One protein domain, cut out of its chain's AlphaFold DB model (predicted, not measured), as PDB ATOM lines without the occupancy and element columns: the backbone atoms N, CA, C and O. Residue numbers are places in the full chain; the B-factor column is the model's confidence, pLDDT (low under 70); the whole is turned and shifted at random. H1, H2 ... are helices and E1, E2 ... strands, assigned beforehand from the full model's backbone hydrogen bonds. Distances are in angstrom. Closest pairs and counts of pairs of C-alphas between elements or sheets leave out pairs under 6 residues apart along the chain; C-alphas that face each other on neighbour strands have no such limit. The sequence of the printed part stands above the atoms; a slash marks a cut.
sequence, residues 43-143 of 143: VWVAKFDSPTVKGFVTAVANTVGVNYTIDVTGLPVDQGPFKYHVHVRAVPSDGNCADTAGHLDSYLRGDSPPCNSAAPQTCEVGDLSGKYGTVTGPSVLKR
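AT A GLANCE: This is residues 43 to 143 of the 143 residues of an uncharacterized protein of Sordaria macrospora (strain ATCC MYA-333 / DSM 997 / K(L3346) / K-hell) (UniProt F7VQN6). Little of the structure is regular: a four-stranded antiparallel sheet, ordered E1 E2 E3 E4, makes a wall along one side, and long loops with two short helices, H1 and H2, make the other. Of 101 printed residues, 36 are in two named helices and four named strands, in chain order E1 E2 E3 H1 H2 E4, class mixed. The whole is compact, with a radius of gyration of the C-alphas of 13.8 A, spanning 35 by 30 by 29 A.

IN THESE COORDINATES: E1, residues 43 to 49, begins at C-alpha 43 (175.511, 153.123, 191.971). E2, residues 54 to 61, is 23.3 A long and E3, residues 66 to 73, 22.5 A. E4, residues 139 to 142, ends at C-alpha 142 (187.067, 164.957, 191.424). H1 is residues 97 to 100, H2 residues 128 to 132.

HOW THE PARTS SIT: E1, E2 and E3 form a meander, each strand the antiparallel neighbour of the one before, in two hairpins; N 46 and O 57 are 2.8 A apart, N 58 and O 69 2.8 A. Edge strand E4 is antiparallel to E3 at 169 degrees, with N 72 and O 140 3.0 A apart. H1 and H2 are apart, and neither is on the sheet. The O i to N i+4 pair of H2 is within hydrogen-bond range; H1 is too short for one.

THE WHOLE: The printed part has no cut. The links E3 to H1 and H1 to H2 are long. No printed residue is under 70 in pLDDT.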
ATOM      1  N   VAL A  43     174.132 152.800 191.606       98.31
ATOM      2  CA  VAL A  43     175.511 153.123 191.971       98.31
ATOM      3  C   VAL A  43     176.420 151.959 191.607       98.31
ATOM      4  O   VAL A  43     176.232 150.842 192.088       98.31
ATOM      5  N   TRP A  44     177.464 152.248 190.836       97.75
ATOM      6  CA  TRP A  44     178.560 151.322 190.568       97.75
ATOM      7  C   TRP A  44     179.855 151.870 191.152       97.75
ATOM      8  O   TRP A  44     180.132 153.066 191.065       97.75
ATOM      9  N   VAL A  45     180.657 150.988 191.744       97.62
ATOM     10  CA  VAL A  45     181.904 151.356 192.419       97.62
ATOM     11  C   VAL A  45     183.046 150.510 191.873       97.62
ATOM     12  O   VAL A  45     183.029 149.287 191.988       97.62
ATOM     13  N   ALA A  46     184.062 151.168 191.323       96.94
ATOM     14  CA  ALA A  46     185.354 150.564 191.033       96.94
ATOM     15  C   ALA A  46     186.307 150.855 192.198       96.94
ATOM     16  O   ALA A  46     186.604 152.016 192.486       96.94
ATOM     17  N   LYS A  47     186.772 149.807 192.884       96.25
ATOM     18  CA  LYS A  47     187.725 149.916 193.994       96.25
ATOM     19  C   LYS A  47     189.156 149.751 193.482       96.25
ATOM     20  O   LYS A  47     189.467 148.758 192.831       96.25
ATOM     21  N   PHE A  48     190.023 150.686 193.851       95.31
ATOM     22  CA  PHE A  48     191.468 150.592 193.683       95.31
ATOM     23  C   PHE A  48     192.074 150.201 195.029       95.31
ATOM     24  O   PHE A  48     191.843 150.871 196.037       95.31
ATOM     25  N   ASP A  49     192.803 149.089 195.060       93.25
ATOM     26  CA  ASP A  49     193.412 148.547 196.280       93.25
ATOM     27  C   ASP A  49     194.795 147.965 195.976       93.25
ATOM     28  O   ASP A  49     195.073 146.791 196.215       93.25
ATOM     29  N   SER A  50     195.651 148.780 195.358       91.12
ATOM     30  CA  SER A  50     197.039 148.407 195.102       91.12
ATOM     31  C   SER A  50     197.965 148.980 196.186       91.12
ATOM     32  O   SER A  50     197.559 149.834 196.986       91.12
ATOM     33  N   PRO A  51     199.236 148.543 196.245       92.06
ATOM     34  CA  PRO A  51     200.221 149.141 197.143       92.06
ATOM     35  C   PRO A  51     200.453 150.640 196.902       92.06
ATOM     36  O   PRO A  51     200.864 151.338 197.825       92.06
ATOM     37  N   THR A  52     200.199 151.128 195.683       91.88
ATOM     38  CA  THR A  52     200.420 152.525 195.292       91.88
ATOM     39  C   THR A  52     199.127 153.326 195.281       91.88
ATOM     40  O   THR A  52     199.035 154.311 195.999       91.88
ATOM     41  N   VAL A  53     198.117 152.904 194.520       96.00
ATOM     42  CA  VAL A  53     196.872 153.655 194.316       96.00
ATOM     43  C   VAL A  53     195.726 152.992 195.065       96.00
ATOM     44  O   VAL A  53     195.428 151.812 194.862       96.00
ATOM     45  N   LYS A  54     195.054 153.777 195.907       97.69
ATOM     46  CA  LYS A  54     193.920 153.327 196.718       97.69
ATOM     47  C   LYS A  54     192.741 154.271 196.596       97.69
ATOM     48  O   LYS A  54     192.937 155.476 196.476       97.69
ATOM     49  N   GLY A  55     191.533 153.739 196.702       98.00
ATOM     50  CA  GLY A  55     190.308 154.531 196.757       98.00
ATOM     51  C   GLY A  55     189.231 153.986 195.835       98.00
ATOM     52  O   GLY A  55     189.174 152.783 195.569       98.00
ATOM     53  N   PHE A  56     188.365 154.871 195.361       98.25
ATOM     54  CA  PHE A  56     187.165 154.507 194.631       98.25
ATOM     55  C   PHE A  56     186.906 155.445 193.458       98.25
ATOM     56  O   PHE A  56     187.089 156.658 193.538       98.25
ATOM     57  N   VAL A  57     186.383 154.872 192.381       98.12
ATOM     58  CA  VAL A  57     185.634 155.617 191.375       98.12
ATOM     59  C   VAL A  57     184.181 155.183 191.477       98.12
ATOM     60  O   VAL A  57     183.867 154.008 191.307       98.12
ATOM     61  N   THR A  58     183.303 156.130 191.777       98.50
ATOM     62  CA  THR A  58     181.858 155.909 191.870       98.50
ATOM     63  C   THR A  58     181.182 156.458 190.624       98.50
ATOM     64  O   THR A  58     181.499 157.559 190.185       98.50
ATOM     65  N   ALA A  59     180.247 155.704 190.068       98.06
ATOM     66  CA  ALA A  59     179.403 156.083 188.948       98.06
ATOM     67  C   ALA A  59     177.943 156.012 189.404       98.06
ATOM     68  O   ALA A  59     177.503 154.958 189.854       98.06
ATOM     69  N   VAL A  60     177.202 157.117 189.305       98.38
ATOM     70  CA  VAL A  60     175.781 157.176 189.678       98.38
ATOM     71  C   VAL A  60     174.943 157.529 188.460       98.38
ATOM     72  O   VAL A  60     175.147 158.575 187.839       98.38
ATOM     73  N   ALA A  61     173.986 156.670 188.120       98.00
ATOM     74  CA  ALA A  61     173.038 156.919 187.041       98.00
ATOM     75  C   ALA A  61     172.211 158.188 187.306       98.00
ATOM     76  O   ALA A  61     171.581 158.327 188.355       98.00
ATOM     77  N   ASN A  62     172.176 159.103 186.336       97.12
ATOM     78  CA  ASN A  62     171.421 160.355 186.412       97.12
ATOM     79  C   ASN A  62     170.367 160.419 185.289       97.12
ATOM     80  O   ASN A  62     170.333 159.571 184.396       97.12
ATOM     81  N   THR A  63     169.495 161.428 185.319       96.44
ATOM     82  CA  THR A  63     168.454 161.666 184.299       96.44
ATOM     83  C   THR A  63     169.035 161.774 182.883       96.44
ATOM     84  O   THR A  63     168.412 161.322 181.917       96.44
ATOM     85  N   VAL A  64     170.251 162.319 182.768       95.56
ATOM     86  CA  VAL A  64     171.092 162.278 181.570       95.56
ATOM     87  C   VAL A  64     172.476 161.766 181.958       95.56
ATOM     88  O   VAL A  64     173.152 162.370 182.786       95.56
ATOM     89  N   GLY A  65     172.906 160.672 181.331       94.62
ATOM     90  CA  GLY A  65     174.226 160.085 181.550       94.62
ATOM     91  C   GLY A  65     174.455 159.563 182.974       94.62
ATOM     92  O   GLY A  65     173.565 158.987 183.605       94.62
ATOM     93  N   VAL A  66     175.693 159.726 183.441       96.38
ATOM     94  CA  VAL A  66     176.221 159.195 184.702       96.38
ATOM     95  C   VAL A  66     177.096 160.267 185.347       96.38
ATOM     96  O   VAL A  66     177.915 160.881 184.666       96.38
ATOM     97  N   ASN A  67     176.943 160.473 186.654       97.25
ATOM     98  CA  ASN A  67     177.849 161.312 187.435       97.25
ATOM     99  C   ASN A  67     178.994 160.444 187.957       97.25
ATOM    100  O   ASN A  67     178.744 159.457 188.654       97.25
ATOM    101  N   TYR A  68     180.233 160.818 187.650       97.94
ATOM    102  CA  TYR A  68     181.417 160.139 188.168       97.94
ATOM    103  C   TYR A  68     181.972 160.886 189.379       97.94
ATOM    104  O   TYR A  68     181.951 162.106 189.442       97.94
ATOM    105  N   THR A  69     182.497 160.164 190.357       98.44
ATOM    106  CA  THR A  69     183.320 160.729 191.426       98.44
ATOM    107  C   THR A  69     184.576 159.891 191.551       98.44
ATOM    108  O   THR A  69     184.490 158.684 191.747       98.44
ATOM    109  N   ILE A  70     185.730 160.530 191.418       98.44
ATOM    110  CA  ILE A  70     187.052 159.929 191.561       98.44
ATOM    111  C   ILE A  70     187.587 160.379 192.911       98.44
ATOM    112  O   ILE A  70     187.858 161.564 193.090       98.44
ATOM    113  N   ASP A  71     187.722 159.442 193.835       98.50
ATOM    114  CA  ASP A  71     188.290 159.651 195.161       98.50
ATOM    115  C   ASP A  71     189.431 158.654 195.353       98.50
ATOM    116  O   ASP A  71     189.217 157.501 195.735       98.50
ATOM    117  N   VAL A  72     190.639 159.058 194.966       98.44
ATOM    118  CA  VAL A  72     191.817 158.186 194.986       98.44
ATOM    119  C   VAL A  72     193.018 158.882 195.603       98.44
ATOM    120  O   VAL A  72     193.187 160.098 195.522       98.44
ATOM    121  N   THR A  73     193.896 158.084 196.194       98.44
ATOM    122  CA  THR A  73     195.129 158.511 196.854       98.44
ATOM    123  C   THR A  73     196.308 157.669 196.377       98.44
ATOM    124  O   THR A  73     196.128 156.594 195.803       98.44
ATOM    125  N   GLY A  74     197.521 158.172 196.611       97.44
ATOM    126  CA  GLY A  74     198.776 157.481 196.313       97.44
ATOM    127  C   GLY A  74     199.209 157.528 194.842       97.44
ATOM    128  O   GLY A  74     200.086 156.776 194.422       97.44
ATOM    129  N   LEU A  75     198.641 158.450 194.057       97.25
ATOM    130  CA  LEU A  75     199.150 158.770 192.722       97.25
ATOM    131  C   LEU A  75     200.544 159.433 192.830       97.25
ATOM    132  O   LEU A  75     200.676 160.422 193.552       97.25
ATOM    133  N   PRO A  76     201.586 158.958 192.125       95.56
ATOM    134  CA  PRO A  76     202.904 159.595 192.167       95.56
ATOM    135  C   PRO A  76     202.860 161.045 191.662       95.56
ATOM    136  O   PRO A  76     202.306 161.330 190.601       95.56
ATOM    137  N   VAL A  77     203.431 161.986 192.415       93.38
ATOM    138  CA  VAL A  77     203.346 163.427 192.098       93.38
ATOM    139  C   VAL A  77     204.083 163.813 190.812       93.38
ATOM    140  O   VAL A  77     203.713 164.782 190.158       93.38
ATOM    141  N   ASP A  78     205.097 163.041 190.440       95.00
ATOM    142  CA  ASP A  78     206.040 163.283 189.349       95.00
ATOM    143  C   ASP A  78     205.721 162.499 188.065       95.00
ATOM    144  O   ASP A  78     206.381 162.696 187.049       95.00
ATOM    145  N   GLN A  79     204.699 161.636 188.085       94.62
ATOM    146  CA  GLN A  79     204.308 160.802 186.933       94.62
ATOM    147  C   GLN A  79     202.986 161.236 186.288       94.62
ATOM    148  O   GLN A  79     202.517 160.616 185.333       94.62
ATOM    149  N   GLY A  80     202.370 162.293 186.820       94.00
ATOM    150  CA  GLY A  80     201.166 162.887 186.258       94.00
ATOM    151  C   GLY A  80     201.443 163.853 185.091       94.00
ATOM    152  O   GLY A  80     202.592 164.117 184.743       94.00
ATOM    153  N   PRO A  81     200.383 164.441 184.513       96.38
ATOM    154  CA  PRO A  81     198.986 164.232 184.878       96.38
ATOM    155  C   PRO A  81     198.441 162.890 184.356       96.38
ATOM    156  O   PRO A  81     198.700 162.484 183.226       96.38
ATOM    157  N   PHE A  82     197.654 162.202 185.180       97.50
ATOM    158  CA  PHE A  82     197.141 160.862 184.910       97.50
ATOM    159  C   PHE A  82     195.858 160.906 184.086       97.50
ATOM    160  O   PHE A  82     194.919 161.651 184.394       97.50
ATOM    161  N   LYS A  83     195.813 160.063 183.050       97.38
ATOM    162  CA  LYS A  83     194.590 159.768 182.307       97.38
ATOM    163  C   LYS A  83     193.787 158.681 183.027       97.38
ATOM    164  O   LYS A  83     194.346 157.795 183.659       97.38
ATOM    165  N   TYR A  84     192.477 158.759 182.888       97.31
ATOM    166  CA  TYR A  84     191.473 157.838 183.398       97.31
ATOM    167  C   TYR A  84     190.365 157.700 182.353       97.31
ATOM    168  O   TYR A  84     189.958 158.684 181.722       97.31
ATOM    169  N   HIS A  85     189.905 156.469 182.165       98.00
ATOM    170  CA  HIS A  85     188.920 156.093 181.160       98.00
ATOM    171  C   HIS A  85     188.173 154.824 181.583       98.00
ATOM    172  O   HIS A  85     188.612 154.088 182.467       98.00
ATOM    173  N   VAL A  86     187.027 154.583 180.951       98.00
ATOM    174  CA  VAL A  86     186.270 153.333 181.085       98.00
ATOM    175  C   VAL A  86     186.743 152.366 180.004       98.00
ATOM    176  O   VAL A  86     186.765 152.733 178.831       98.00
ATOM    177  N   HIS A  87     187.096 151.144 180.387       98.06
ATOM    178  CA  HIS A  87     187.471 150.074 179.461       98.06
ATOM    179  C   HIS A  87     186.281 149.182 179.085       98.06
ATOM    180  O   HIS A  87     185.243 149.195 179.746       98.06
ATOM    181  N   VAL A  88     186.437 148.384 178.025       97.44
ATOM    182  CA  VAL A  88     185.389 147.466 177.538       97.44
ATOM    183  C   VAL A  88     185.220 146.194 178.372       97.44
ATOM    184  O   VAL A  88     184.192 145.530 178.250       97.44
ATOM    185  N   ARG A  89     186.207 145.819 179.196       97.38
ATOM    186  CA  ARG A  89     186.140 144.635 180.068       97.38
ATOM    187  C   ARG A  89     186.410 144.998 181.522       97.38
ATOM    188  O   ARG A  89     187.150 145.933 181.820       97.38
ATOM    189  N   ALA A  90     185.816 144.215 182.418       96.00
ATOM    190  CA  ALA A  90     186.144 144.251 183.834       96.00
ATOM    191  C   ALA A  90     187.594 143.798 184.067       96.00
ATOM    192  O   ALA A  90     188.142 143.024 183.280       96.00
ATOM    193  N   VAL A  91     188.189 144.254 185.170       95.12
ATOM    194  CA  VAL A  91     189.491 143.748 185.617       95.12
ATOM    195  C   VAL A  91     189.330 142.260 185.971       95.12
ATOM    196  O   VAL A  91     188.418 141.929 186.737       95.12
ATOM    197  N   PRO A  92     190.154 141.353 185.416       94.88
ATOM    198  CA  PRO A  92     190.130 139.938 185.780       94.88
ATOM    199  C   PRO A  92     190.490 139.706 187.254       94.88
ATOM    200  O   PRO A  92     191.010 140.581 187.947       94.88
ATOM    201  N   SER A  93     190.218 138.498 187.749       94.38
ATOM    202  CA  SER A  93     190.413 138.139 189.162       94.38
ATOM    203  C   SER A  93     191.866 138.196 189.640       94.38
ATOM    204  O   SER A  93     192.100 138.271 190.841       94.38
ATOM    205  N   ASP A  94     192.836 138.136 188.728       93.56
ATOM    206  CA  ASP A  94     194.266 138.281 189.023       93.56
ATOM    207  C   ASP A  94     194.721 139.752 189.105       93.56
ATOM    208  O   ASP A  94     195.872 140.027 189.441       93.56
ATOM    209  N   GLY A  95     193.822 140.705 188.834       91.44
ATOM    210  CA  GLY A  95     194.100 142.134 188.911       91.44
ATOM    211  C   GLY A  95     194.876 142.699 187.720       91.44
ATOM    212  O   GLY A  95     195.323 143.844 187.798       91.44
ATOM    213  N   ASN A  96     195.057 141.949 186.625       93.38
ATOM    214  CA  ASN A  96     195.805 142.443 185.471       93.38
ATOM    215  C   ASN A  96     195.041 143.546 184.716       93.38
ATOM    216  O   ASN A  96     194.121 143.286 183.938       93.38
ATOM    217  N   CYS A  97     195.467 144.798 184.891       93.06
ATOM    218  CA  CYS A  97     194.854 145.953 184.235       93.06
ATOM    219  C   CYS A  97     194.895 145.877 182.698       93.06
ATOM    220  O   CYS A  97     193.997 146.409 182.049       93.06
ATOM    221  N   ALA A  98     195.900 145.222 182.102       95.44
ATOM    222  CA  ALA A  98     196.040 145.146 180.644       95.44
ATOM    223  C   ALA A  98     194.899 144.355 179.974       95.44
ATOM    224  O   ALA A  98     194.528 144.635 178.832       95.44
ATOM    225  N   ASP A  99     194.281 143.422 180.700       97.06
ATOM    226  CA  ASP A  99     193.223 142.550 180.177       97.06
ATOM    227  C   ASP A  99     191.834 143.210 180.164       97.06
ATOM    228  O   ASP A  99     190.869 142.650 179.629       97.06
ATOM    229  N   THR A 100     191.740 144.449 180.658       97.31
ATOM    230  CA  THR A 100     190.561 145.315 180.483       97.31
ATOM    231  C   THR A 100     190.348 145.734 179.016       97.31
ATOM    232  O   THR A 100     189.248 146.148 178.639       97.31
ATOM    233  N   ALA A 101     191.359 145.518 178.161       96.25
ATOM    234  CA  ALA A 101     191.379 145.792 176.724       96.25
ATOM    235  C   ALA A 101     191.243 147.293 176.384       96.25
ATOM    236  O   ALA A 101     191.751 148.139 177.110       96.25
ATOM    237  N   GLY A 102     190.653 147.641 175.236       96.62
ATOM    238  CA  GLY A 102     190.562 149.033 174.774       96.62
ATOM    239  C   GLY A 102     189.601 149.907 175.590       96.62
ATOM    240  O   GLY A 102     188.852 149.419 176.444       96.62
ATOM    241  N   HIS A 103     189.593 151.205 175.287       97.94
ATOM    242  CA  HIS A 103     188.593 152.132 175.813       97.94
ATOM    243  C   HIS A 103     187.182 151.726 175.369       97.94
ATOM    244  O   HIS A 103     186.979 151.156 174.294       97.94
ATOM    245  N   LEU A 104     186.182 152.056 176.184       97.69
ATOM    246  CA  LEU A 104     184.784 151.947 175.797       97.69
ATOM    247  C   LEU A 104     184.486 152.936 174.661       97.69
ATOM    248  O   LEU A 104     184.318 154.132 174.891       97.69
ATOM    249  N   ASP A 105     184.379 152.425 173.439       97.31
ATOM    250  CA  ASP A 105     184.167 153.231 172.238       97.31
ATOM    251  C   ASP A 105     183.029 152.679 171.365       97.31
ATOM    252  O   ASP A 105     183.221 152.133 170.277       97.31
ATOM    253  N   SER A 106     181.794 152.823 171.849       96.88
ATOM    254  CA  SER A 106     180.600 152.318 171.156       96.88
ATOM    255  C   SER A 106     180.320 152.992 169.805       96.88
ATOM    256  O   SER A 106     179.454 152.514 169.079       96.88
ATOM    257  N   TYR A 107     181.017 154.086 169.471       97.50
ATOM    258  CA  TYR A 107     180.824 154.849 168.232       97.50
ATOM    259  C   TYR A 107     181.981 154.699 167.238       97.50
ATOM    260  O   TYR A 107     181.924 155.272 166.146       97.50
ATOM    261  N   LEU A 108     182.982 153.873 167.568       96.94
ATOM    262  CA  LEU A 108     184.136 153.574 166.716       96.94
ATOM    263  C   LEU A 108     184.870 154.857 166.297       96.94
ATOM    264  O   LEU A 108     185.104 155.102 165.110       96.94
ATOM    265  N   ARG A 109     185.146 155.703 167.288       96.06
ATOM    266  CA  ARG A 109     185.882 156.956 167.184       96.06
ATOM    267  C   ARG A 109     187.386 156.720 167.134       96.06
ATOM    268  O   ARG A 109     188.042 157.301 166.272       96.06
ATOM    269  N   GLY A 110     187.916 155.867 168.005       95.50
ATOM    270  CA  GLY A 110     189.353 155.706 168.229       95.50
ATOM    271  C   GLY A 110     190.007 156.899 168.937       95.50
ATOM    272  O   GLY A 110     189.369 157.885 169.303       95.50
ATOM    273  N   ASP A 111     191.318 156.842 169.135       91.62
ATOM    274  CA  ASP A 111     192.066 157.805 169.953       91.62
ATOM    275  C   ASP A 111     192.783 158.901 169.140       91.62
ATOM    276  O   ASP A 111     193.267 159.878 169.718       91.62
ATOM    277  N   SER A 112     192.812 158.777 167.808       93.06
ATOM    278  CA  SER A 112     193.493 159.699 166.894       93.06
ATOM    279  C   SER A 112     192.526 160.365 165.900       93.06
ATOM    280  O   SER A 112     191.793 159.658 165.203       93.06
ATOM    281  N   PRO A 113     192.525 161.711 165.787       93.25
ATOM    282  CA  PRO A 113     193.302 162.657 166.600       93.25
ATOM    283  C   PRO A 113     192.875 162.621 168.082       93.25
ATOM    284  O   PRO A 113     191.798 162.106 168.374       93.25
ATOM    285  N   PRO A 114     193.652 163.172 169.032       94.25
ATOM    286  CA  PRO A 114     193.249 163.216 170.440       94.25
ATOM    287  C   PRO A 114     191.852 163.820 170.645       94.25
ATOM    288  O   PRO A 114     191.395 164.632 169.836       94.25
ATOM    289  N   CYS A 115     191.163 163.419 171.717       96.19
ATOM    290  CA  CYS A 115     189.858 163.981 172.068       96.19
ATOM    291  C   CYS A 115     189.923 165.514 172.170       96.19
ATOM    292  O   CYS A 115     190.808 166.069 172.824       96.19
ATOM    293  N   ASN A 116     188.962 166.193 171.538       95.44
ATOM    294  CA  ASN A 116     188.772 167.627 171.697       95.44
ATOM    295  C   ASN A 116     187.785 167.886 172.841       95.44
ATOM    296  O   ASN A 116     186.579 167.694 172.684       95.44
ATOM    297  N   SER A 117     188.283 168.382 173.971       96.12
ATOM    298  CA  SER A 117     187.454 168.709 175.137       96.12
ATOM    299  C   SER A 117     186.412 169.802 174.866       96.12
ATOM    300  O   SER A 117     185.401 169.856 175.561       96.12
ATOM    301  N   ALA A 118     186.603 170.643 173.840       96.44
ATOM    302  CA  ALA A 118     185.609 171.635 173.420       96.44
ATOM    303  C   ALA A 118     184.413 171.015 172.669       96.44
ATOM    304  O   ALA A 118     183.404 171.687 172.457       96.44
ATOM    305  N   ALA A 119     184.510 169.744 172.271       95.88
ATOM    306  CA  ALA A 119     183.447 168.985 171.623       95.88
ATOM    307  C   ALA A 119     183.413 167.539 172.153       95.88
ATOM    308  O   ALA A 119     183.674 166.588 171.417       95.88
ATOM    309  N   PRO A 120     183.085 167.341 173.443       95.62
ATOM    310  CA  PRO A 120     183.229 166.051 174.121       95.62
ATOM    311  C   PRO A 120     182.372 164.931 173.512       95.62
ATOM    312  O   PRO A 120     182.680 163.751 173.689       95.62
ATOM    313  N   GLN A 121     181.309 165.274 172.779       95.94
ATOM    314  CA  GLN A 121     180.486 164.317 172.040       95.94
ATOM    315  C   GLN A 121     181.227 163.649 170.870       95.94
ATOM    316  O   GLN A 121     180.787 162.606 170.404       95.94
ATOM    317  N   THR A 122     182.351 164.202 170.403       96.06
ATOM    318  CA  THR A 122     183.143 163.612 169.310       96.06
ATOM    319  C   THR A 122     184.280 162.724 169.809       96.06
ATOM    320  O   THR A 122     185.125 162.322 169.015       96.06
ATOM    321  N   CYS A 123     184.352 162.448 171.112       97.19
ATOM    322  CA  CYS A 123     185.373 161.597 171.724       97.19
ATOM    323  C   CYS A 123     184.839 160.187 172.002       97.19
ATOM    324  O   CYS A 123     183.625 159.980 172.066       97.19
ATOM    325  N   GLU A 124     185.739 159.226 172.234       97.94
ATOM    326  CA  GLU A 124     185.366 157.881 172.692       97.94
ATOM    327  C   GLU A 124     184.459 157.976 173.928       97.94
ATOM    328  O   GLU A 124     184.631 158.851 174.785       97.94
ATOM    329  N   VAL A 125     183.462 157.095 174.042       97.31
ATOM    330  CA  VAL A 125     182.469 157.156 175.132       97.31
ATOM    331  C   VAL A 125     183.161 157.131 176.501       97.31
ATOM    332  O   VAL A 125     182.827 157.949 177.361       97.31
ATOM    333  N   GLY A 126     184.167 156.271 176.653       97.56
ATOM    334  CA  GLY A 126     184.944 156.059 177.867       97.56
ATOM    335  C   GLY A 126     186.122 157.007 178.096       97.56
ATOM    336  O   GLY A 126     186.699 156.925 179.177       97.56
ATOM    337  N   ASP A 127     186.490 157.902 177.167       98.12
ATOM    338  CA  ASP A 127     187.614 158.841 177.362       98.12
ATOM    339  C   ASP A 127     187.214 160.022 178.264       98.12
ATOM    340  O   ASP A 127     186.917 161.133 177.816       98.12
ATOM    341  N   LEU A 128     187.165 159.770 179.573       97.81
ATOM    342  CA  LEU A 128     186.774 160.770 180.563       97.81
ATOM    343  C   LEU A 128     187.837 161.867 180.723       97.81
ATOM    344  O   LEU A 128     187.494 163.031 180.924       97.81
ATOM    345  N   SER A 129     189.122 161.532 180.595       98.00
ATOM    346  CA  SER A 129     190.207 162.521 180.665       98.00
ATOM    347  C   SER A 129     190.228 163.478 179.490       98.00
ATOM    348  O   SER A 129     190.452 164.669 179.694       98.00
ATOM    349  N   GLY A 130     189.992 162.987 178.274       96.94
ATOM    350  CA  GLY A 130     189.868 163.842 177.103       96.94
ATOM    351  C   GLY A 130     188.699 164.817 177.231       96.94
ATOM    352  O   GLY A 130     188.838 165.988 176.895       96.94
ATOM    353  N   LYS A 131     187.568 164.365 177.788       96.88
ATOM    354  CA  LYS A 131     186.360 165.192 177.959       96.88
ATOM    355  C   LYS A 131     186.457 166.184 179.116       96.88
ATOM    356  O   LYS A 131     186.017 167.322 178.979       96.88
ATOM    357  N   TYR A 132     187.006 165.759 180.253       96.75
ATOM    358  CA  TYR A 132     186.891 166.483 181.528       96.75
ATOM    359  C   TYR A 132     188.241 166.850 182.153       96.75
ATOM    360  O   TYR A 132     188.296 167.335 183.285       96.75
ATOM    361  N   GLY A 133     189.342 166.623 181.440       97.19
ATOM    362  CA  GLY A 133     190.701 166.857 181.913       97.19
ATOM    363  C   GLY A 133     191.228 165.728 182.797       97.19
ATOM    364  O   GLY A 133     190.472 165.020 183.467       97.19
ATOM    365  N   THR A 134     192.548 165.594 182.815       97.88
ATOM    366  CA  THR A 134     193.324 164.636 183.614       97.88
ATOM    367  C   THR A 134     193.279 164.946 185.119       97.88
ATOM    368  O   THR A 134     192.633 165.903 185.558       97.88
ATOM    369  N   VAL A 135     193.932 164.108 185.927       97.38
ATOM    370  CA  VAL A 135     194.080 164.301 187.380       97.38
ATOM    371  C   VAL A 135     195.552 164.289 187.792       97.38
ATOM    372  O   VAL A 135     196.387 163.700 187.110       97.38
ATOM    373  N   THR A 136     195.894 164.924 188.908       97.06
ATOM    374  CA  THR A 136     197.267 164.980 189.438       97.06
ATOM    375  C   THR A 136     197.307 164.479 190.874       97.06
ATOM    376  O   THR A 136     196.363 164.694 191.629       97.06
ATOM    377  N   GLY A 137     198.396 163.806 191.245       95.00
ATOM    378  CA  GLY A 137     198.586 163.277 192.593       95.00
ATOM    379  C   GLY A 137     198.942 164.339 193.646       95.00
ATOM    380  O   GLY A 137     199.104 165.513 193.316       95.00
ATOM    381  N   PRO A 138     199.091 163.926 194.920       96.69
ATOM    382  CA  PRO A 138     199.007 162.542 195.391       96.69
ATOM    383  C   PRO A 138     197.598 162.086 195.771       96.69
ATOM    384  O   PRO A 138     197.383 160.900 196.002       96.69
ATOM    385  N   SER A 139     196.644 163.008 195.864       97.69
ATOM    386  CA  SER A 139     195.253 162.729 196.219       97.69
ATOM    387  C   SER A 139     194.325 163.493 195.291       97.69
ATOM    388  O   SER A 139     194.586 164.647 194.957       97.69
ATOM    389  N   VAL A 140     193.245 162.843 194.882       97.94
ATOM    390  CA  VAL A 140     192.265 163.364 193.939       97.94
ATOM    391  C   VAL A 140     190.892 163.147 194.540       97.94
ATOM    392  O   VAL A 140     190.523 162.010 194.798       97.94
ATOM    393  N   LEU A 141     190.134 164.232 194.679       97.94
ATOM    394  CA  LEU A 141     188.687 164.196 194.832       97.94
ATOM    395  C   LEU A 141     188.081 165.021 193.693       97.94
ATOM    396  O   LEU A 141     188.039 166.249 193.759       97.94
ATOM    397  N   LYS A 142     187.655 164.348 192.624       97.25
ATOM    398  CA  LYS A 142     187.067 164.957 191.424       97.25
ATOM    399  C   LYS A 142     185.631 164.475 191.255       97.25
ATOM    400  O   LYS A 142     185.371 163.288 191.415       97.25
ATOM    401  N   ARG A 143     184.716 165.391 190.952       93.38
ATOM    402  CA  ARG A 143     183.291 165.133 190.698       93.38
ATOM    403  C   ARG A 143     182.912 165.654 189.321       93.38
ATOM    404  O   ARG A 143     183.618 166.581 188.861       93.38
TER     405      ARG A 143